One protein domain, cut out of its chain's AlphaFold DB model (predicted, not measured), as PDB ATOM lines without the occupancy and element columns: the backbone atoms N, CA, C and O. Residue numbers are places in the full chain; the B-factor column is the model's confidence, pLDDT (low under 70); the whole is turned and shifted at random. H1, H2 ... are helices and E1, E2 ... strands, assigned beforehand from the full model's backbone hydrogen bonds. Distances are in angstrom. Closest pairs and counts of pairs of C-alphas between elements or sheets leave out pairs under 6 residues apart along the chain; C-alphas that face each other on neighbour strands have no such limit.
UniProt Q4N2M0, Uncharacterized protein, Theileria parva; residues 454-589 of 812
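AT A GLANCE: This is residues 454 to 589 of the 812 residues of an uncharacterized protein of Theileria parva (UniProt Q4N2M0). Two strongly twisted sheets lie face to face as a sandwich, their strands crossed at 50 degrees; near one edge E8 runs on into E9 and passes from one sheet to the other. The one short helix, H1, lies away from both sheets, on the long excursion of the chain between E3 and E4. The printed part has 136 residues with named elements in the order E1 E2 E3 H1 E4 E5 E6 E7 E8 E9, nine strands and one helix. One sheet has the order E4, E5, E3, E7, E8 and is antiparallel; the other has E6, E2, E1, E9 and is mixed. The class is mostly strand, though under half of the residues are in named elements, and the whole is compact and rounded, with a radius of gyration of the C-alphas of 15.0 A and spans of 42 by 32 by 30 A.

IN THESE COORDINATES: Find C-alpha 454 at (27.400, -22.657, -13.317); from there E1 runs 28.8 A to residue 463. E2, residues 466 to 474, runs 25.9 A, and E3, residues 483 to 490, runs 23.5 A. H1 holds residues 503 to 508, with C-alpha 503 at (19.063, -41.742, -39.724). Next come E4, residues 518 to 521, E5, residues 524 to 530, and E6, residues 543 to 550, 22.0 A long. E7 is residues 566 to 572, E8 residues 575 to 577, and E9 residues 579 to 583, ending at C-alpha 583 at (14.283, -22.106, -19.380).

HOW THE PARTS SIT: Look first at the hairpin E1 and E2, where N 459 and O 470 are 2.9 A apart. E6 is antiparallel to E2, with N 548 and O 469 at 2.8 A, and E9 is parallel to E1, with N 456 and O 580 at 2.8 A. In the other sheet, inner strand E3 is antiparallel to E5, N 486 and O 527 at 2.9 A, and to E7, N 487 and O 569 at 2.8 A. Hairpin E4 and E5 has N 519 and O 526 at 2.8 A; hairpin E7 and E8 has N 577 and O 570 at 2.9 A. Between the sheets, the closest C-alphas of E7 and E9, Ser 569 and Leu 579, are 6.6 A apart. E3, H1 and E4 form a split strand-helix-strand unit, two strands running the same way with E5 between them, and its crossover is right-handed. H1 is not on either sheet; in it every O i to N i+4 pair is within hydrogen-bond range.

THE WHOLE: The C-alphas farthest apart, Asp 494 and Asp 537, are 46.2 A apart, and the printed part has no cut. The links E3 to H1, E5 to E6 and E6 to E7 are long. Mean pLDDT of the printed part is 70.5; look for values under 70 at residues 532 to 544, 554 to 564 and 573 to 589, among others.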
ATOM      1  N   GLN A 454      27.218 -23.005 -11.912       64.56
ATOM      2  CA  GLN A 454      27.400 -22.657 -13.317       64.56
ATOM      3  C   GLN A 454      26.032 -22.430 -13.956       64.56
ATOM      4  O   GLN A 454      25.099 -23.215 -13.766       64.56
ATOM      5  N   THR A 455      25.898 -21.336 -14.699       63.34
ATOM      6  CA  THR A 455      24.621 -20.994 -15.317       63.34
ATOM      7  C   THR A 455      24.450 -21.784 -16.613       63.34
ATOM      8  O   THR A 455      25.285 -21.713 -17.518       63.34
ATOM      9  N   LEU A 456      23.360 -22.546 -16.684       68.81
ATOM     10  CA  LEU A 456      22.897 -23.272 -17.857       68.81
ATOM     11  C   LEU A 456      21.597 -22.634 -18.333       68.81
ATOM     12  O   LEU A 456      20.633 -22.527 -17.585       68.81
ATOM     13  N   MET A 457      21.547 -22.244 -19.598       68.88
ATOM     14  CA  MET A 457      20.346 -21.670 -20.207       68.88
ATOM     15  C   MET A 457      19.932 -22.569 -21.358       68.88
ATOM     16  O   MET A 457      20.802 -23.034 -22.092       68.88
ATOM     17  N   TYR A 458      18.645 -22.845 -21.546       69.62
ATOM     18  CA  TYR A 458      18.219 -23.704 -22.650       69.62
ATOM     19  C   TYR A 458      16.948 -23.213 -23.331       69.62
ATOM     20  O   TYR A 458      16.022 -22.771 -22.675       69.62
ATOM     21  N   ALA A 459      16.860 -23.319 -24.653       65.94
ATOM     22  CA  ALA A 459      15.627 -23.074 -25.400       65.94
ATOM     23  C   ALA A 459      15.251 -24.299 -26.221       65.94
ATOM     24  O   ALA A 459      16.130 -24.991 -26.724       65.94
ATOM     25  N   ILE A 460      13.952 -24.545 -26.375       70.25
ATOM     26  CA  ILE A 460      13.414 -25.699 -27.097       70.25
ATOM     27  C   ILE A 460      12.492 -25.216 -28.212       70.25
ATOM     28  O   ILE A 460      11.502 -24.529 -27.976       70.25
ATOM     29  N   THR A 461      12.792 -25.606 -29.442       68.06
ATOM     30  CA  THR A 461      11.937 -25.357 -30.605       68.06
ATOM     31  C   THR A 461      11.427 -26.675 -31.160       68.06
ATOM     32  O   THR A 461      12.180 -27.646 -31.211       68.06
ATOM     33  N   LYS A 462      10.173 -26.717 -31.613       72.31
ATOM     34  CA  LYS A 462       9.619 -27.896 -32.280       72.31
ATOM     35  C   LYS A 462       9.902 -27.834 -33.780       72.31
ATOM     36  O   LYS A 462       9.644 -26.811 -34.407       72.31
ATOM     37  N   VAL A 463      10.417 -28.926 -34.332       70.38
ATOM     38  CA  VAL A 463      10.628 -29.142 -35.767       70.38
ATOM     39  C   VAL A 463       9.986 -30.486 -36.103       70.38
ATOM     40  O   VAL A 463      10.441 -31.527 -35.631       70.38
ATOM     41  N   ASP A 464       8.887 -30.464 -36.854       75.06
ATOM     42  CA  ASP A 464       8.021 -31.626 -37.090       75.06
ATOM     43  C   ASP A 464       7.611 -32.337 -35.779       75.06
ATOM     44  O   ASP A 464       6.971 -31.751 -34.902       75.06
ATOM     45  N   ASN A 465       8.000 -33.607 -35.629       77.94
ATOM     46  CA  ASN A 465       7.747 -34.446 -34.456       77.94
ATOM     47  C   ASN A 465       8.929 -34.467 -33.467       77.94
ATOM     48  O   ASN A 465       8.975 -35.327 -32.583       77.94
ATOM     49  N   PHE A 466       9.890 -33.553 -33.619       81.56
ATOM     50  CA  PHE A 466      11.097 -33.473 -32.803       81.56
ATOM     51  C   PHE A 466      11.189 -32.146 -32.055       81.56
ATOM     52  O   PHE A 466      10.767 -31.094 -32.529       81.56
ATOM     53  N   ASN A 467      11.788 -32.205 -30.874       82.56
ATOM     54  CA  ASN A 467      12.179 -31.061 -30.075       82.56
ATOM     55  C   ASN A 467      13.681 -30.837 -30.257       82.56
ATOM     56  O   ASN A 467      14.482 -31.739 -30.022       82.56
ATOM     57  N   VAL A 468      14.055 -29.630 -30.673       79.19
ATOM     58  CA  VAL A 468      15.440 -29.172 -30.804       79.19
ATOM     59  C   VAL A 468      15.739 -28.256 -29.624       79.19
ATOM     60  O   VAL A 468      15.274 -27.118 -29.578       79.19
ATOM     61  N   MET A 469      16.511 -28.756 -28.665       82.06
ATOM     62  CA  MET A 469      16.968 -28.018 -27.496       82.06
ATOM     63  C   MET A 469      18.365 -27.444 -27.739       82.06
ATOM     64  O   MET A 469      19.302 -28.179 -28.037       82.06
ATOM     65  N   LYS A 470      18.522 -26.134 -27.575       78.69
ATOM     66  CA  LYS A 470      19.815 -25.442 -27.561       78.69
ATOM     67  C   LYS A 470      20.137 -25.064 -26.125       78.69
ATOM     68  O   LYS A 470      19.410 -24.267 -25.543       78.69
ATOM     69  N   VAL A 471      21.204 -25.626 -25.578       79.75
ATOM     70  CA  VAL A 471      21.724 -25.378 -24.234       79.75
ATOM     71  C   VAL A 471      22.974 -24.502 -24.331       79.75
ATOM     72  O   VAL A 471      23.807 -24.709 -25.207       79.75
ATOM     73  N   TYR A 472      23.114 -23.541 -23.430       72.94
ATOM     74  CA  TYR A 472      24.197 -22.567 -23.368       72.94
ATOM     75  C   TYR A 472      24.815 -22.632 -21.975       72.94
ATOM     76  O   TYR A 472      24.142 -22.356 -20.982       72.94
ATOM     77  N   LEU A 473      26.086 -23.016 -21.914       75.12
ATOM     78  CA  LEU A 473      26.877 -23.075 -20.689       75.12
ATOM     79  C   LEU A 473      27.875 -21.920 -20.679       75.12
ATOM     80  O   LEU A 473      28.654 -21.786 -21.622       75.12
ATOM     81  N   SER A 474      27.865 -21.103 -19.627       69.25
ATOM     82  CA  SER A 474      28.823 -19.998 -19.478       69.25
ATOM     83  C   SER A 474      30.256 -20.516 -19.429       69.25
ATOM     84  O   SER A 474      30.481 -21.569 -18.817       69.25
ATOM     85  N   ALA A 475      31.194 -19.779 -20.036       64.56
ATOM     86  CA  ALA A 475      32.633 -20.036 -19.985       64.56
ATOM     87  C   ALA A 475      33.128 -20.334 -18.552       64.56
ATOM     88  O   ALA A 475      32.775 -19.631 -17.608       64.56
ATOM     89  N   ASN A 476      33.948 -21.376 -18.378       66.81
ATOM     90  CA  ASN A 476      34.585 -21.698 -17.100       66.81
ATOM     91  C   ASN A 476      36.025 -22.182 -17.320       66.81
ATOM     92  O   ASN A 476      36.247 -23.274 -17.845       66.81
ATOM     93  N   ALA A 477      36.998 -21.388 -16.863       64.81
ATOM     94  CA  ALA A 477      38.425 -21.687 -17.000       64.81
ATOM     95  C   ALA A 477      38.840 -23.006 -16.345       64.81
ATOM     96  O   ALA A 477      39.714 -23.698 -16.860       64.81
ATOM     97  N   LYS A 478      38.171 -23.408 -15.258       64.38
ATOM     98  CA  LYS A 478      38.461 -24.671 -14.566       64.38
ATOM     99  C   LYS A 478      38.050 -25.905 -15.376       64.38
ATOM    100  O   LYS A 478      38.522 -26.995 -15.074       64.38
ATOM    101  N   LEU A 479      37.173 -25.750 -16.373       65.56
ATOM    102  CA  LEU A 479      36.659 -26.841 -17.210       65.56
ATOM    103  C   LEU A 479      37.259 -26.848 -18.620       65.56
ATOM    104  O   LEU A 479      37.037 -27.805 -19.355       65.56
ATOM    105  N   ALA A 480      38.025 -25.818 -18.995       71.94
ATOM    106  CA  ALA A 480      38.629 -25.694 -20.318       71.94
ATOM    107  C   ALA A 480      39.470 -26.929 -20.691       71.94
ATOM    108  O   ALA A 480      40.293 -27.404 -19.908       71.94
ATOM    109  N   GLY A 481      39.239 -27.469 -21.890       70.12
ATOM    110  CA  GLY A 481      39.926 -28.652 -22.418       70.12
ATOM    111  C   GLY A 481      39.511 -29.986 -21.787       70.12
ATOM    112  O   GLY A 481      40.115 -31.014 -22.088       70.12
ATOM    113  N   GLN A 482      38.498 -30.008 -20.912       78.31
ATOM    114  CA  GLN A 482      38.007 -31.241 -20.294       78.31
ATOM    115  C   GLN A 482      36.788 -31.804 -21.035       78.31
ATOM    116  O   GLN A 482      35.939 -31.066 -21.540       78.31
ATOM    117  N   LYS A 483      36.668 -33.136 -21.042       83.75
ATOM    118  CA  LYS A 483      35.426 -33.830 -21.399       83.75
ATOM    119  C   LYS A 483      34.428 -33.731 -20.250       83.75
ATOM    120  O   LYS A 483      34.767 -34.068 -19.113       83.75
ATOM    121  N   ALA A 484      33.208 -33.310 -20.557       84.56
ATOM    122  CA  ALA A 484      32.104 -33.217 -19.613       84.56
ATOM    123  C   ALA A 484      30.860 -33.927 -20.159       84.56
ATOM    124  O   ALA A 484      30.671 -34.064 -21.369       84.56
ATOM    125  N   THR A 485      29.991 -34.378 -19.256       88.25
ATOM    126  CA  THR A 485      28.711 -35.000 -19.601       88.25
ATOM    127  C   THR A 485      27.562 -34.200 -19.003       88.25
ATOM    128  O   THR A 485      27.423 -34.128 -17.780       88.25
ATOM    129  N   LEU A 486      26.706 -33.638 -19.856       88.88
ATOM    130  CA  LEU A 486      25.445 -33.020 -19.449       88.88
ATOM    131  C   LEU A 486      24.342 -34.081 -19.436       88.88
ATOM    132  O   LEU A 486      24.048 -34.689 -20.462       88.88
ATOM    133  N   LYS A 487      23.714 -34.298 -18.284       88.62
ATOM    134  CA  LYS A 487      22.599 -35.232 -18.100       88.62
ATOM    135  C   LYS A 487      21.296 -34.449 -17.965       88.62
ATOM    136  O   LYS A 487      21.186 -33.600 -17.087       88.62
ATOM    137  N   LEU A 488      20.315 -34.785 -18.789       89.00
ATOM    138  CA  LEU A 488      18.947 -34.275 -18.787       89.00
ATOM    139  C   LEU A 488      18.007 -35.381 -18.301       89.00
ATOM    140  O   LEU A 488      18.017 -36.463 -18.880       89.00
ATOM    141  N   THR A 489      17.202 -35.128 -17.272       85.62
ATOM    142  CA  THR A 489      16.257 -36.099 -16.691       85.62
ATOM    143  C   THR A 489      14.865 -35.484 -16.583       85.62
ATOM    144  O   THR A 489      14.743 -34.358 -16.106       85.62
ATOM    145  N   ALA A 490      13.825 -36.213 -16.988       81.12
ATOM    146  CA  ALA A 490      12.441 -35.788 -16.774       81.12
ATOM    147  C   ALA A 490      12.060 -35.919 -15.287       81.12
ATOM    148  O   ALA A 490      12.339 -36.941 -14.657       81.12
ATOM    149  N   GLY A 491      11.422 -34.894 -14.720       66.38
ATOM    150  CA  GLY A 491      11.019 -34.833 -13.311       66.38
ATOM    151  C   GLY A 491       9.855 -35.761 -12.945       66.38
ATOM    152  O   GLY A 491       9.684 -36.071 -11.770       66.38
ATOM    153  N   ARG A 492       9.087 -36.236 -13.938       68.19
ATOM    154  CA  ARG A 492       7.986 -37.204 -13.783       68.19
ATOM    155  C   ARG A 492       8.361 -38.540 -14.446       68.19
ATOM    156  O   ARG A 492       7.982 -38.779 -15.593       68.19
ATOM    157  N   PRO A 493       9.136 -39.401 -13.762       53.31
ATOM    158  CA  PRO A 493       9.743 -40.593 -14.361       53.31
ATOM    159  C   PRO A 493       8.733 -41.647 -14.849       53.31
ATOM    160  O   PRO A 493       9.088 -42.527 -15.627       53.31
ATOM    161  N   ASP A 494       7.467 -41.570 -14.461       55.91
ATOM    162  CA  ASP A 494       6.542 -42.686 -14.683       55.91
ATOM    163  C   ASP A 494       5.800 -42.590 -16.031       55.91
ATOM    164  O   ASP A 494       5.109 -43.525 -16.430       55.91
ATOM    165  N   GLN A 495       5.912 -41.459 -16.743       57.25
ATOM    166  CA  GLN A 495       5.015 -41.138 -17.866       57.25
ATOM    167  C   GLN A 495       5.706 -40.642 -19.140       57.25
ATOM    168  O   GLN A 495       5.053 -40.538 -20.183       57.25
ATOM    169  N   GLU A 496       7.010 -40.376 -19.107       65.94
ATOM    170  CA  GLU A 496       7.711 -39.789 -20.246       65.94
ATOM    171  C   GLU A 496       8.677 -40.758 -20.935       65.94
ATOM    172  O   GLU A 496       9.028 -41.826 -20.445       65.94
ATOM    173  N   PHE A 497       9.038 -40.452 -22.178       71.81
ATOM    174  CA  PHE A 497      10.001 -41.244 -22.932       71.81
ATOM    175  C   PHE A 497      10.705 -40.335 -23.925       71.81
ATOM    176  O   PHE A 497      10.107 -39.913 -24.917       71.81
ATOM    177  N   PHE A 498      11.987 -40.066 -23.680       83.25
ATOM    178  CA  PHE A 498      12.825 -39.342 -24.630       83.25
ATOM    179  C   PHE A 498      13.264 -40.274 -25.753       83.25
ATOM    180  O   PHE A 498      14.138 -41.105 -25.542       83.25
ATOM    181  N   GLY A 499      12.674 -40.169 -26.941       84.44
ATOM    182  CA  GLY A 499      13.164 -40.832 -28.153       84.44
ATOM    183  C   GLY A 499      14.301 -40.044 -28.811       84.44
ATOM    184  O   GLY A 499      14.359 -38.826 -28.681       84.44
ATOM    185  N   LEU A 500      15.186 -40.720 -29.543       88.75
ATOM    186  CA  LEU A 500      16.189 -40.067 -30.392       88.75
ATOM    187  C   LEU A 500      15.767 -40.162 -31.870       88.75
ATOM    188  O   LEU A 500      15.097 -41.136 -32.222       88.75
ATOM    189  N   PRO A 501      16.122 -39.184 -32.724       86.12
ATOM    190  CA  PRO A 501      15.928 -39.305 -34.168       86.12
ATOM    191  C   PRO A 501      16.749 -40.466 -34.741       86.12
ATOM    192  O   PRO A 501      17.860 -40.735 -34.278       86.12
ATOM    193  N   THR A 502      16.202 -41.131 -35.753       88.75
ATOM    194  CA  THR A 502      16.878 -42.152 -36.567       88.75
ATOM    195  C   THR A 502      17.571 -41.515 -37.777       88.75
ATOM    196  O   THR A 502      17.298 -40.363 -38.106       88.75
ATOM    197  N   GLU A 503      18.446 -42.247 -38.479       85.12
ATOM    198  CA  GLU A 503      19.063 -41.742 -39.724       85.12
ATOM    199  C   GLU A 503      18.011 -41.342 -40.772       85.12
ATOM    200  O   GLU A 503      18.092 -40.253 -41.335       85.12
ATOM    201  N   ALA A 504      16.941 -42.131 -40.921       85.56
ATOM    202  CA  ALA A 504      15.831 -41.804 -41.815       85.56
ATOM    203  C   ALA A 504      15.127 -40.479 -41.453       85.56
ATOM    204  O   ALA A 504      14.630 -39.776 -42.335       85.56
ATOM    205  N   ASP A 505      15.090 -40.111 -40.168       84.88
ATOM    206  CA  ASP A 505      14.515 -38.835 -39.731       84.88
ATOM    207  C   ASP A 505      15.393 -37.642 -40.150       84.88
ATOM    208  O   ASP A 505      14.864 -36.606 -40.560       84.88
ATOM    209  N   TYR A 506      16.724 -37.786 -40.096       81.25
ATOM    210  CA  TYR A 506      17.661 -36.756 -40.563       81.25
ATOM    211  C   TYR A 506      17.648 -36.613 -42.087       81.25
ATOM    212  O   TYR A 506      17.715 -35.492 -42.595       81.25
ATOM    213  N   ASP A 507      17.516 -37.721 -42.817       81.38
ATOM    214  CA  ASP A 507      17.426 -37.702 -44.280       81.38
ATOM    215  C   ASP A 507      16.142 -37.009 -44.755       81.38
ATOM    216  O   ASP A 507      16.155 -36.259 -45.736       81.38
ATOM    217  N   LYS A 508      15.038 -37.202 -44.017       83.06
ATOM    218  CA  LYS A 508      13.749 -36.557 -44.289       83.06
ATOM    219  C   LYS A 508      13.760 -35.056 -43.988       83.06
ATOM    220  O   LYS A 508      13.102 -34.300 -44.701       83.06
ATOM    221  N   ASN A 509      14.482 -34.611 -42.958       70.88
ATOM    222  CA  ASN A 509      14.553 -33.201 -42.581       70.88
ATOM    223  C   ASN A 509      16.003 -32.744 -42.358       70.88
ATOM    224  O   ASN A 509      16.535 -32.777 -41.247       70.88
ATOM    225  N   LYS A 510      16.608 -32.221 -43.434       70.00
ATOM    226  CA  LYS A 510      17.995 -31.721 -43.461       70.00
ATOM    227  C   LYS A 510      18.269 -30.548 -42.506       70.00
ATOM    228  O   LYS A 510      19.431 -30.216 -42.291       70.00
ATOM    229  N   LEU A 511      17.235 -29.908 -41.946       61.25
ATOM    230  CA  LEU A 511      17.377 -28.818 -40.973       61.25
ATOM    231  C   LEU A 511      17.584 -29.328 -39.536       61.25
ATOM    232  O   LEU A 511      17.929 -28.534 -38.658       61.25
ATOM    233  N   LEU A 512      17.383 -30.628 -39.271       71.62
ATOM    234  CA  LEU A 512      17.608 -31.212 -37.951       71.62
ATOM    235  C   LEU A 512      19.115 -31.330 -37.656       71.62
ATOM    236  O   LEU A 512      19.833 -32.036 -38.367       71.62
ATOM    237  N   PRO A 513      19.622 -30.687 -36.588       76.44
ATOM    238  CA  PRO A 513      21.017 -30.842 -36.200       76.44
ATOM    239  C   PRO A 513      21.282 -32.277 -35.724       76.44
ATOM    240  O   PRO A 513      20.549 -32.812 -34.896       76.44
ATOM    241  N   ARG A 514      22.350 -32.907 -36.232       80.25
ATOM    242  CA  ARG A 514      22.729 -34.275 -35.845       80.25
ATOM    243  C   ARG A 514      23.190 -34.334 -34.384       80.25
ATOM    244  O   ARG A 514      24.071 -33.579 -33.973       80.25
ATOM    245  N   ASN A 515      22.643 -35.284 -33.628       82.44
ATOM    246  CA  ASN A 515      23.050 -35.565 -32.251       82.44
ATOM    247  C   ASN A 515      24.454 -36.184 -32.192       82.44
ATOM    248  O   ASN A 515      24.632 -37.357 -32.516       82.44
ATOM    249  N   LYS A 516      25.450 -35.426 -31.724       76.62
ATOM    250  CA  LYS A 516      26.798 -35.942 -31.428       76.62
ATOM    251  C   LYS A 516      26.932 -36.261 -29.939       76.62
ATOM    252  O   LYS A 516      26.520 -35.456 -29.113       76.62
ATOM    253  N   GLY A 517      27.504 -37.421 -29.605       80.00
ATOM    254  CA  GLY A 517      27.795 -37.802 -28.212       80.00
ATOM    255  C   GLY A 517      26.562 -37.984 -27.315       80.00
ATOM    256  O   GLY A 517      26.697 -38.002 -26.093       80.00
ATOM    257  N   VAL A 518      25.359 -38.093 -27.897       87.62
ATOM    258  CA  VAL A 518      24.101 -38.241 -27.153       87.62
ATOM    259  C   VAL A 518      23.811 -39.720 -26.917       87.62
ATOM    260  O   VAL A 518      23.670 -40.497 -27.856       87.62
ATOM    261  N   THR A 519      23.660 -40.096 -25.655       86.88
ATOM    262  CA  THR A 519      23.212 -41.417 -25.211       86.88
ATOM    263  C   THR A 519      21.885 -41.299 -24.469       86.88
ATOM    264  O   THR A 519      21.522 -40.237 -23.952       86.88
ATOM    265  N   ARG A 520      21.123 -42.394 -24.435       86.06
ATOM    266  CA  ARG A 520      19.745 -42.416 -23.941       86.06
ATOM    267  C   ARG A 520      19.534 -43.555 -22.955       86.06
ATOM    268  O   ARG A 520      19.906 -44.690 -23.230       86.06
ATOM    269  N   SER A 521      18.834 -43.251 -21.870       81.56
ATOM    270  CA  SER A 521      18.180 -44.212 -20.983       81.56
ATOM    271  C   SER A 521      16.703 -43.830 -20.811       81.56
ATOM    272  O   SER A 521      16.260 -42.783 -21.291       81.56
ATOM    273  N   LEU A 522      15.910 -44.671 -20.142       77.12
ATOM    274  CA  LEU A 522      14.522 -44.332 -19.811       77.12
ATOM    275  C   LEU A 522      14.488 -42.984 -19.056       77.12
ATOM    276  O   LEU A 522      15.246 -42.806 -18.103       77.12
ATOM    277  N   ASN A 523      13.681 -42.026 -19.529       79.62
ATOM    278  CA  ASN A 523      13.545 -40.660 -18.981       79.62
ATOM    279  C   ASN A 523      14.810 -39.811 -18.891       79.62
ATOM    280  O   ASN A 523      14.800 -38.774 -18.226       79.62
ATOM    281  N   ARG A 524      15.906 -40.221 -19.536       87.06
ATOM    282  CA  ARG A 524      17.160 -39.486 -19.425       87.06
ATOM    283  C   ARG A 524      17.979 -39.493 -20.707       87.06
ATOM    284  O   ARG A 524      18.158 -40.518 -21.359       87.06
ATOM    285  N   LEU A 525      18.514 -38.324 -21.031       89.00
ATOM    286  CA  LEU A 525      19.493 -38.111 -22.090       89.00
ATOM    287  C   LEU A 525      20.818 -37.696 -21.458       89.00
ATOM    288  O   LEU A 525      20.837 -36.961 -20.474       89.00
ATOM    289  N   SER A 526      21.932 -38.182 -21.992       89.56
ATOM    290  CA  SER A 526      23.270 -37.756 -21.575       89.56
ATOM    291  C   SER A 526      24.064 -37.339 -22.806       89.56
ATOM    292  O   SER A 526      24.086 -38.074 -23.786       89.56
ATOM    293  N   VAL A 527      24.689 -36.167 -22.769       89.62
ATOM    294  CA  VAL A 527      25.457 -35.602 -23.884       89.62
ATOM    295  C   VAL A 527      26.899 -35.425 -23.445       89.62
ATOM    296  O   VAL A 527      27.166 -34.632 -22.542       89.62
ATOM    297  N   GLU A 528      27.812 -36.175 -24.058       87.50
ATOM    298  CA  GLU A 528      29.255 -35.981 -23.897       87.50
ATOM    299  C   GLU A 528      29.741 -34.889 -24.854       87.50
ATOM    300  O   GLU A 528      29.449 -34.923 -26.051       87.50
ATOM    301  N   PHE A 529      30.485 -33.918 -24.326       82.69
ATOM    302  CA  PHE A 529      31.085 -32.840 -25.105       82.69
ATOM    303  C   PHE A 529      32.437 -32.425 -24.514       82.69
ATOM    304  O   PHE A 529      32.706 -32.606 -23.325       82.69
ATOM    305  N   GLU A 530      33.299 -31.863 -25.359       78.44
ATOM    306  CA  GLU A 530      34.561 -31.260 -24.936       78.44
ATOM    307  C   GLU A 530      34.390 -29.757 -24.738       78.44
ATOM    308  O   GLU A 530      33.889 -29.036 -25.608       78.44
ATOM    309  N   TYR A 531      34.819 -29.276 -23.576       72.94
ATOM    310  CA  TYR A 531      34.707 -27.879 -23.198       72.94
ATOM    311  C   TYR A 531      35.842 -27.057 -23.844       72.94
ATOM    312  O   TYR A 531      36.844 -26.723 -23.217       72.94
ATOM    313  N   ASN A 532      35.704 -26.754 -25.137       59.03
ATOM    314  CA  ASN A 532      36.797 -26.248 -25.988       59.03
ATOM    315  C   ASN A 532      36.968 -24.713 -26.036       59.03
ATOM    316  O   ASN A 532      37.475 -24.181 -27.022       59.03
ATOM    317  N   LEU A 533      36.576 -23.973 -24.994       56.50
ATOM    318  CA  LEU A 533      36.848 -22.530 -24.933       56.50
ATOM    319  C   LEU A 533      38.300 -22.292 -24.477       56.50
ATOM    320  O   LEU A 533      38.606 -22.413 -23.292       56.50
ATOM    321  N   ARG A 534      39.204 -21.957 -25.412       52.41
ATOM    322  CA  ARG A 534      40.454 -21.249 -25.077       52.41
ATOM    323  C   ARG A 534      40.049 -19.846 -24.645       52.41
ATOM    324  O   ARG A 534      39.610 -19.084 -25.493       52.41
ATOM    325  N   LEU A 535      40.140 -19.560 -23.353       50.53
ATOM    326  CA  LEU A 535      39.718 -18.282 -22.791       50.53
ATOM    327  C   LEU A 535      40.810 -17.229 -22.980       50.53
ATOM    328  O   LEU A 535      41.921 -17.402 -22.481       50.53
ATOM    329  N   THR A 536      40.478 -16.150 -23.678       47.53
ATOM    330  CA  THR A 536      41.159 -14.848 -23.587       47.53
ATOM    331  C   THR A 536      40.375 -13.903 -22.667       47.53
ATOM    332  O   THR A 536      39.203 -14.160 -22.401       47.53
ATOM    333  N   ASP A 537      40.971 -12.807 -22.185       40.03
ATOM    334  CA  ASP A 537      40.298 -11.857 -21.271       40.03
ATOM    335  C   ASP A 537      38.987 -11.264 -21.846       40.03
ATOM    336  O   ASP A 537      38.074 -10.917 -21.093       40.03
ATOM    337  N   ASP A 538      38.844 -11.252 -23.175       38.78
ATOM    338  CA  ASP A 538      37.650 -10.812 -23.913       38.78
ATOM    339  C   ASP A 538      36.491 -11.842 -23.937       38.78
ATOM    340  O   ASP A 538      35.424 -11.578 -24.493       38.78
ATOM    341  N   ASP A 539      36.668 -13.032 -23.354       41.34
ATOM    342  CA  ASP A 539      35.742 -14.169 -23.506       41.34
ATOM    343  C   ASP A 539      34.759 -14.361 -22.348       41.34
ATOM    344  O   ASP A 539      33.996 -15.332 -22.344       41.34
ATOM    345  N   ASN A 540      34.740 -13.449 -21.374       42.22
ATOM    346  CA  ASN A 540      33.905 -13.565 -20.172       42.22
ATOM    347  C   ASN A 540      32.392 -13.677 -20.473       42.22
ATOM    348  O   ASN A 540      31.659 -14.255 -19.673       42.22
ATOM    349  N   ASP A 541      31.948 -13.230 -21.654       43.97
ATOM    350  CA  ASP A 541      30.555 -13.305 -22.120       43.97
ATOM    351  C   ASP A 541      30.287 -14.437 -23.141       43.97
ATOM    352  O   ASP A 541      29.202 -14.519 -23.725       43.97
ATOM    353  N   LYS A 542      31.257 -15.329 -23.401       52.38
ATOM    354  CA  LYS A 542      31.097 -16.424 -24.374       52.38
ATOM    355  C   LYS A 542      30.448 -17.661 -23.744       52.38
ATOM    356  O   LYS A 542      30.774 -18.089 -22.637       52.38
ATOM    357  N   PHE A 543      29.546 -18.291 -24.497       59.19
ATOM    358  CA  PHE A 543      28.824 -19.497 -24.082       59.19
ATOM    359  C   PHE A 543      29.199 -20.693 -24.955       59.19
ATOM    360  O   PHE A 543      29.249 -20.594 -26.182       59.19
ATOM    361  N   HIS A 544      29.383 -21.856 -24.332       69.38
ATOM    362  CA  HIS A 544      29.456 -23.123 -25.046       69.38
ATOM    363  C   HIS A 544      28.037 -23.597 -25.387       69.38
ATOM    364  O   HIS A 544      27.221 -23.843 -24.494       69.38
ATOM    365  N   LYS A 545      27.734 -23.705 -26.685       73.00
ATOM    366  CA  LYS A 545      26.416 -24.102 -27.192       73.00
ATOM    367  C   LYS A 545      26.362 -25.604 -27.467       73.00
ATOM    368  O   LYS A 545      27.055 -26.100 -28.350       73.00
ATOM    369  N   ILE A 546      25.456 -26.301 -26.793       79.69
ATOM    370  CA  ILE A 546      25.147 -27.721 -26.992       79.69
ATOM    371  C   ILE A 546      23.766 -27.810 -27.636       79.69
ATOM    372  O   ILE A 546      22.828 -27.160 -27.188       79.69
ATOM    373  N   THR A 547      23.616 -28.591 -28.704       81.12
ATOM    374  CA  THR A 547      22.313 -28.791 -29.358       81.12
ATOM    375  C   THR A 547      21.903 -30.253 -29.249       81.12
ATOM    376  O   THR A 547      22.698 -31.132 -29.562       81.12
ATOM    377  N   ILE A 548      20.677 -30.500 -28.790       87.94
ATOM    378  CA  ILE A 548      20.124 -31.827 -28.514       87.94
ATOM    379  C   ILE A 548      18.788 -31.947 -29.238       87.94
ATOM    380  O   ILE A 548      17.906 -31.112 -29.048       87.94
ATOM    381  N   VAL A 549      18.617 -32.989 -30.043       87.25
ATOM    382  CA  VAL A 549      17.354 -33.298 -30.721       87.25
ATOM    383  C   VAL A 549      16.732 -34.538 -30.097       87.25
ATOM    384  O   VAL A 549      17.380 -35.577 -29.986       87.25
ATOM    385  N   PHE A 550      15.470 -34.465 -29.691       88.75
ATOM    386  CA  PHE A 550      14.770 -35.602 -29.098       88.75
ATOM    387  C   PHE A 550      13.273 -35.580 -29.396       88.75
ATOM    388  O   PHE A 550      12.687 -34.550 -29.708       88.75
ATOM    389  N   ARG A 551      12.631 -36.740 -29.283       86.44
ATOM    390  CA  ARG A 551      11.177 -36.912 -29.312       86.44
ATOM    391  C   ARG A 551      10.679 -37.019 -27.871       86.44
ATOM    392  O   ARG A 551      11.283 -37.747 -27.094       86.44
ATOM    393  N   SER A 552       9.595 -36.335 -27.515       77.25
ATOM    394  CA  SER A 552       8.861 -36.578 -26.259       77.25
ATOM    395  C   SER A 552       7.420 -36.986 -26.585       77.25
ATOM    396  O   SER A 552       6.919 -36.680 -27.669       77.25
ATOM    397  N   LYS A 553       6.772 -37.715 -25.669       71.50
ATOM    398  CA  LYS A 553       5.322 -37.959 -25.719       71.50
ATOM    399  C   LYS A 553       4.518 -36.700 -25.372       71.50
ATOM    400  O   LYS A 553       3.338 -36.642 -25.715       71.50
ATOM    401  N   ASP A 554       5.143 -35.707 -24.738       65.50
ATOM    402  CA  ASP A 554       4.503 -34.434 -24.434       65.50
ATOM    403  C   ASP A 554       4.257 -33.629 -25.718       65.50
ATOM    404  O   ASP A 554       5.167 -33.350 -26.505       65.50
ATOM    405  N   LYS A 555       2.989 -33.279 -25.948       58.34
ATOM    406  CA  LYS A 555       2.555 -32.496 -27.111       58.34
ATOM    407  C   LYS A 555       2.692 -30.988 -26.876       58.34
ATOM    408  O   LYS A 555       2.649 -30.237 -27.854       58.34
ATOM    409  N   HIS A 556       2.891 -30.549 -25.630       57.22
ATOM    410  CA  HIS A 556       2.925 -29.146 -25.230       57.22
ATOM    411  C   HIS A 556       4.356 -28.687 -24.930       57.22
ATOM    412  O   HIS A 556       4.909 -28.934 -23.863       57.22
ATOM    413  N   LEU A 557       4.936 -27.923 -25.860       57.81
ATOM    414  CA  LEU A 557       6.271 -27.328 -25.724       57.81
ATOM    415  C   LEU A 557       6.434 -26.521 -24.417       57.81
ATOM    416  O   LEU A 557       7.523 -26.493 -23.857       57.81
ATOM    417  N   LEU A 558       5.359 -25.886 -23.929       55.25
ATOM    418  CA  LEU A 558       5.346 -25.089 -22.694       55.25
ATOM    419  C   LEU A 558       5.679 -25.906 -21.438       55.25
ATOM    420  O   LEU A 558       6.335 -25.373 -20.552       55.25
ATOM    421  N   ASN A 559       5.309 -27.188 -21.386       66.00
ATOM    422  CA  ASN A 559       5.643 -28.055 -20.254       66.00
ATOM    423  C   ASN A 559       7.148 -28.325 -20.178       66.00
ATOM    424  O   ASN A 559       7.711 -28.404 -19.097       66.00
ATOM    425  N   LEU A 560       7.833 -28.379 -21.325       65.69
ATOM    426  CA  LEU A 560       9.288 -28.529 -21.370       65.69
ATOM    427  C   LEU A 560      10.039 -27.272 -20.893       65.69
ATOM    428  O   LEU A 560      11.256 -27.322 -20.757       65.69
ATOM    429  N   TYR A 561       9.337 -26.151 -20.691       59.00
ATOM    430  CA  TYR A 561       9.876 -24.920 -20.108       59.00
ATOM    431  C   TYR A 561       9.556 -24.768 -18.618       59.00
ATOM    432  O   TYR A 561      10.003 -23.795 -18.011       59.00
ATOM    433  N   ASP A 562       8.789 -25.689 -18.035       59.47
ATOM    434  CA  ASP A 562       8.550 -25.723 -16.598       59.47
ATOM    435  C   ASP A 562       9.887 -26.023 -15.877       59.47
ATOM    436  O   ASP A 562      10.532 -27.035 -16.190       59.47
ATOM    437  N   PRO A 563      10.341 -25.149 -14.950       54.00
ATOM    438  CA  PRO A 563      11.600 -25.309 -14.221       54.00
ATOM    439  C   PRO A 563      11.777 -26.674 -13.543       54.00
ATOM    440  O   PRO A 563      12.909 -27.139 -13.413       54.00
ATOM    441  N   ASP A 564      10.682 -27.335 -13.156       61.81
ATOM    442  CA  ASP A 564      10.725 -28.617 -12.443       61.81
ATOM    443  C   ASP A 564      10.596 -29.843 -13.357       61.81
ATOM    444  O   ASP A 564      10.854 -30.977 -12.928       61.81
ATOM    445  N   TYR A 565      10.226 -29.638 -14.624       72.00
ATOM    446  CA  TYR A 565       9.976 -30.718 -15.574       72.00
ATOM    447  C   TYR A 565      11.268 -31.312 -16.132       72.00
ATOM    448  O   TYR A 565      11.414 -32.532 -16.197       72.00
ATOM    449  N   LEU A 566      12.234 -30.469 -16.502       77.38
ATOM    450  CA  LEU A 566      13.537 -30.897 -17.012       77.38
ATOM    451  C   LEU A 566      14.640 -30.590 -16.004       77.38
ATOM    452  O   LEU A 566      14.978 -29.436 -15.757       77.38
ATOM    453  N   ARG A 567      15.267 -31.639 -15.467       80.38
ATOM    454  CA  ARG A 567      16.384 -31.522 -14.525       80.38
ATOM    455  C   ARG A 567      17.710 -31.752 -15.229       80.38
ATOM    456  O   ARG A 567      17.893 -32.766 -15.904       80.38
ATOM    457  N   PHE A 568      18.655 -30.840 -15.021       82.38
ATOM    458  CA  PHE A 568      19.987 -30.898 -15.617       82.38
ATOM    459  C   PHE A 568      21.049 -31.168 -14.548       82.38
ATOM    460  O   PHE A 568      20.987 -30.629 -13.447       82.38
ATOM    461  N   SER A 569      22.053 -31.977 -14.881       84.75
ATOM    462  CA  SER A 569      23.271 -32.128 -14.076       84.75
ATOM    463  C   SER A 569      24.497 -32.210 -14.977       84.75
ATOM    464  O   SER A 569      24.452 -32.848 -16.027       84.75
ATOM    465  N   LEU A 570      25.587 -31.555 -14.580       83.75
ATOM    466  CA  LEU A 570      26.850 -31.560 -15.312       83.75
ATOM    467  C   LEU A 570      27.884 -32.368 -14.526       83.75
ATOM    468  O   LEU A 570      28.110 -32.111 -13.344       83.75
ATOM    469  N   VAL A 571      28.501 -33.346 -15.184       81.75
ATOM    470  CA  VAL A 571      29.546 -34.194 -14.598       81.75
ATOM    471  C   VAL A 571      30.852 -33.963 -15.344       81.75
ATOM    472  O   VAL A 571      30.900 -34.144 -16.560       81.75
ATOM    473  N   GLY A 572      31.897 -33.564 -14.621       73.25
ATOM    474  CA  GLY A 572      33.267 -33.460 -15.131       73.25
ATOM    475  C   GLY A 572      34.210 -34.444 -14.429       73.25
ATOM    476  O   GLY A 572      33.796 -35.176 -13.529       73.25
ATOM    477  N   LYS A 573      35.502 -34.434 -14.792       60.75
ATOM    478  CA  LYS A 573      36.533 -35.240 -14.097       60.75
ATOM    479  C   LYS A 573      36.634 -34.917 -12.600       60.75
ATOM    480  O   LYS A 573      36.995 -35.785 -11.817       60.75
ATOM    481  N   SER A 574      36.296 -33.689 -12.209       56.19
ATOM    482  CA  SER A 574      36.307 -33.197 -10.828       56.19
ATOM    483  C   SER A 574      35.020 -33.489 -10.035       56.19
ATOM    484  O   SER A 574      34.863 -32.964  -8.938       56.19
ATOM    485  N   GLY A 575      34.087 -34.286 -10.571       64.44
ATOM    486  CA  GLY A 575      32.821 -34.634  -9.915       64.44
ATOM    487  C   GLY A 575      31.596 -33.891 -10.467       64.44
ATOM    488  O   GLY A 575      31.614 -33.353 -11.577       64.44
ATOM    489  N   ASN A 576      30.497 -33.914  -9.703       66.12
ATOM    490  CA  ASN A 576      29.242 -33.244 -10.063       66.12
ATOM    491  C   ASN A 576      29.352 -31.734  -9.823       66.12
ATOM    492  O   ASN A 576      29.726 -31.307  -8.733       66.12
ATOM    493  N   LEU A 577      28.966 -30.936 -10.816       64.62
ATOM    494  CA  LEU A 577      28.980 -29.477 -10.743       64.62
ATOM    495  C   LEU A 577      27.550 -28.954 -10.543       64.62
ATOM    496  O   LEU A 577      26.656 -29.341 -11.307       64.62
ATOM    497  N   PRO A 578      27.303 -28.093  -9.539       60.94
ATOM    498  CA  PRO A 578      25.987 -27.508  -9.335       60.94
ATOM    499  C   PRO A 578      25.649 -26.556 -10.490       60.94
ATOM    500  O   PRO A 578      26.470 -25.727 -10.890       60.94
ATOM    501  N   LEU A 579      24.430 -26.681 -11.018       64.69
ATOM    502  CA  LEU A 579      23.920 -25.866 -12.118       64.69
ATOM    503  C   LEU A 579      22.781 -24.969 -11.643       64.69
ATOM    504  O   LEU A 579      21.908 -25.413 -10.898       64.69
ATOM    505  N   ASN A 580      22.757 -23.735 -12.141       61.59
ATOM    506  CA  ASN A 580      21.571 -22.891 -12.120       61.59
ATOM    507  C   ASN A 580      20.939 -22.902 -13.516       61.59
ATOM    508  O   ASN A 580      21.622 -22.582 -14.487       61.59
ATOM    509  N   VAL A 581      19.677 -23.316 -13.629       59.75
ATOM    510  CA  VAL A 581      19.051 -23.639 -14.918       59.75
ATOM    511  C   VAL A 581      17.977 -22.618 -15.272       59.75
ATOM    512  O   VAL A 581      17.020 -22.444 -14.524       59.75
ATOM    513  N   PHE A 582      18.090 -22.012 -16.453       58.88
ATOM    514  CA  PHE A 582      17.095 -21.087 -16.986       58.88
ATOM    515  C   PHE A 582      16.407 -21.651 -18.236       58.88
ATOM    516  O   PHE A 582      17.071 -21.881 -19.258       58.88
ATOM    517  N   PRO A 583      15.077 -21.852 -18.192       49.34
ATOM    518  CA  PRO A 583      14.283 -22.106 -19.380       49.34
ATOM    519  C   PRO A 583      14.180 -20.802 -20.189       49.34
ATOM    520  O   PRO A 583      13.536 -19.845 -19.769       49.34
ATOM    521  N   LYS A 584      14.784 -20.814 -21.376       53.25
ATOM    522  CA  LYS A 584      15.006 -19.761 -22.391       53.25
ATOM    523  C   LYS A 584      16.372 -19.077 -22.309       53.25
ATOM    524  O   LYS A 584      16.886 -18.756 -21.243       53.25
ATOM    525  N   VAL A 585      16.955 -18.847 -23.487       44.81
ATOM    526  CA  VAL A 585      18.177 -18.050 -23.643       44.81
ATOM    527  C   VAL A 585      17.831 -16.589 -23.338       44.81
ATOM    528  O   VAL A 585      16.839 -16.102 -23.886       44.81
ATOM    529  N   PRO A 586      18.604 -15.871 -22.509       40.03
ATOM    530  CA  PRO A 586      18.474 -14.431 -22.379       40.03
ATOM    531  C   PRO A 586      18.590 -13.773 -23.751       40.03
ATOM    532  O   PRO A 586      19.446 -14.147 -24.556       40.03
ATOM    533  N   VAL A 587      17.759 -12.762 -23.990       33.53
ATOM    534  CA  VAL A 587      17.669 -12.046 -25.273       33.53
ATOM    535  C   VAL A 587      19.017 -11.444 -25.705       33.53
ATOM    536  O   VAL A 587      19.255 -11.266 -26.891       33.53
ATOM    537  N   ALA A 588      19.960 -11.250 -24.775       36.47
ATOM    538  CA  ALA A 588      21.346 -10.867 -25.061       36.47
ATOM    539  C   ALA A 588      22.067 -11.767 -26.094       36.47
ATOM    540  O   ALA A 588      23.039 -11.327 -26.701       36.47
ATOM    541  N   LEU A 589      21.603 -13.004 -26.309       37.19
ATOM    542  CA  LEU A 589      22.155 -13.948 -27.292       37.19
ATOM    543  C   LEU A 589      21.235 -14.198 -28.503       37.19
ATOM    544  O   LEU A 589      21.613 -14.954 -29.399       37.19
TER     545      LEU A 589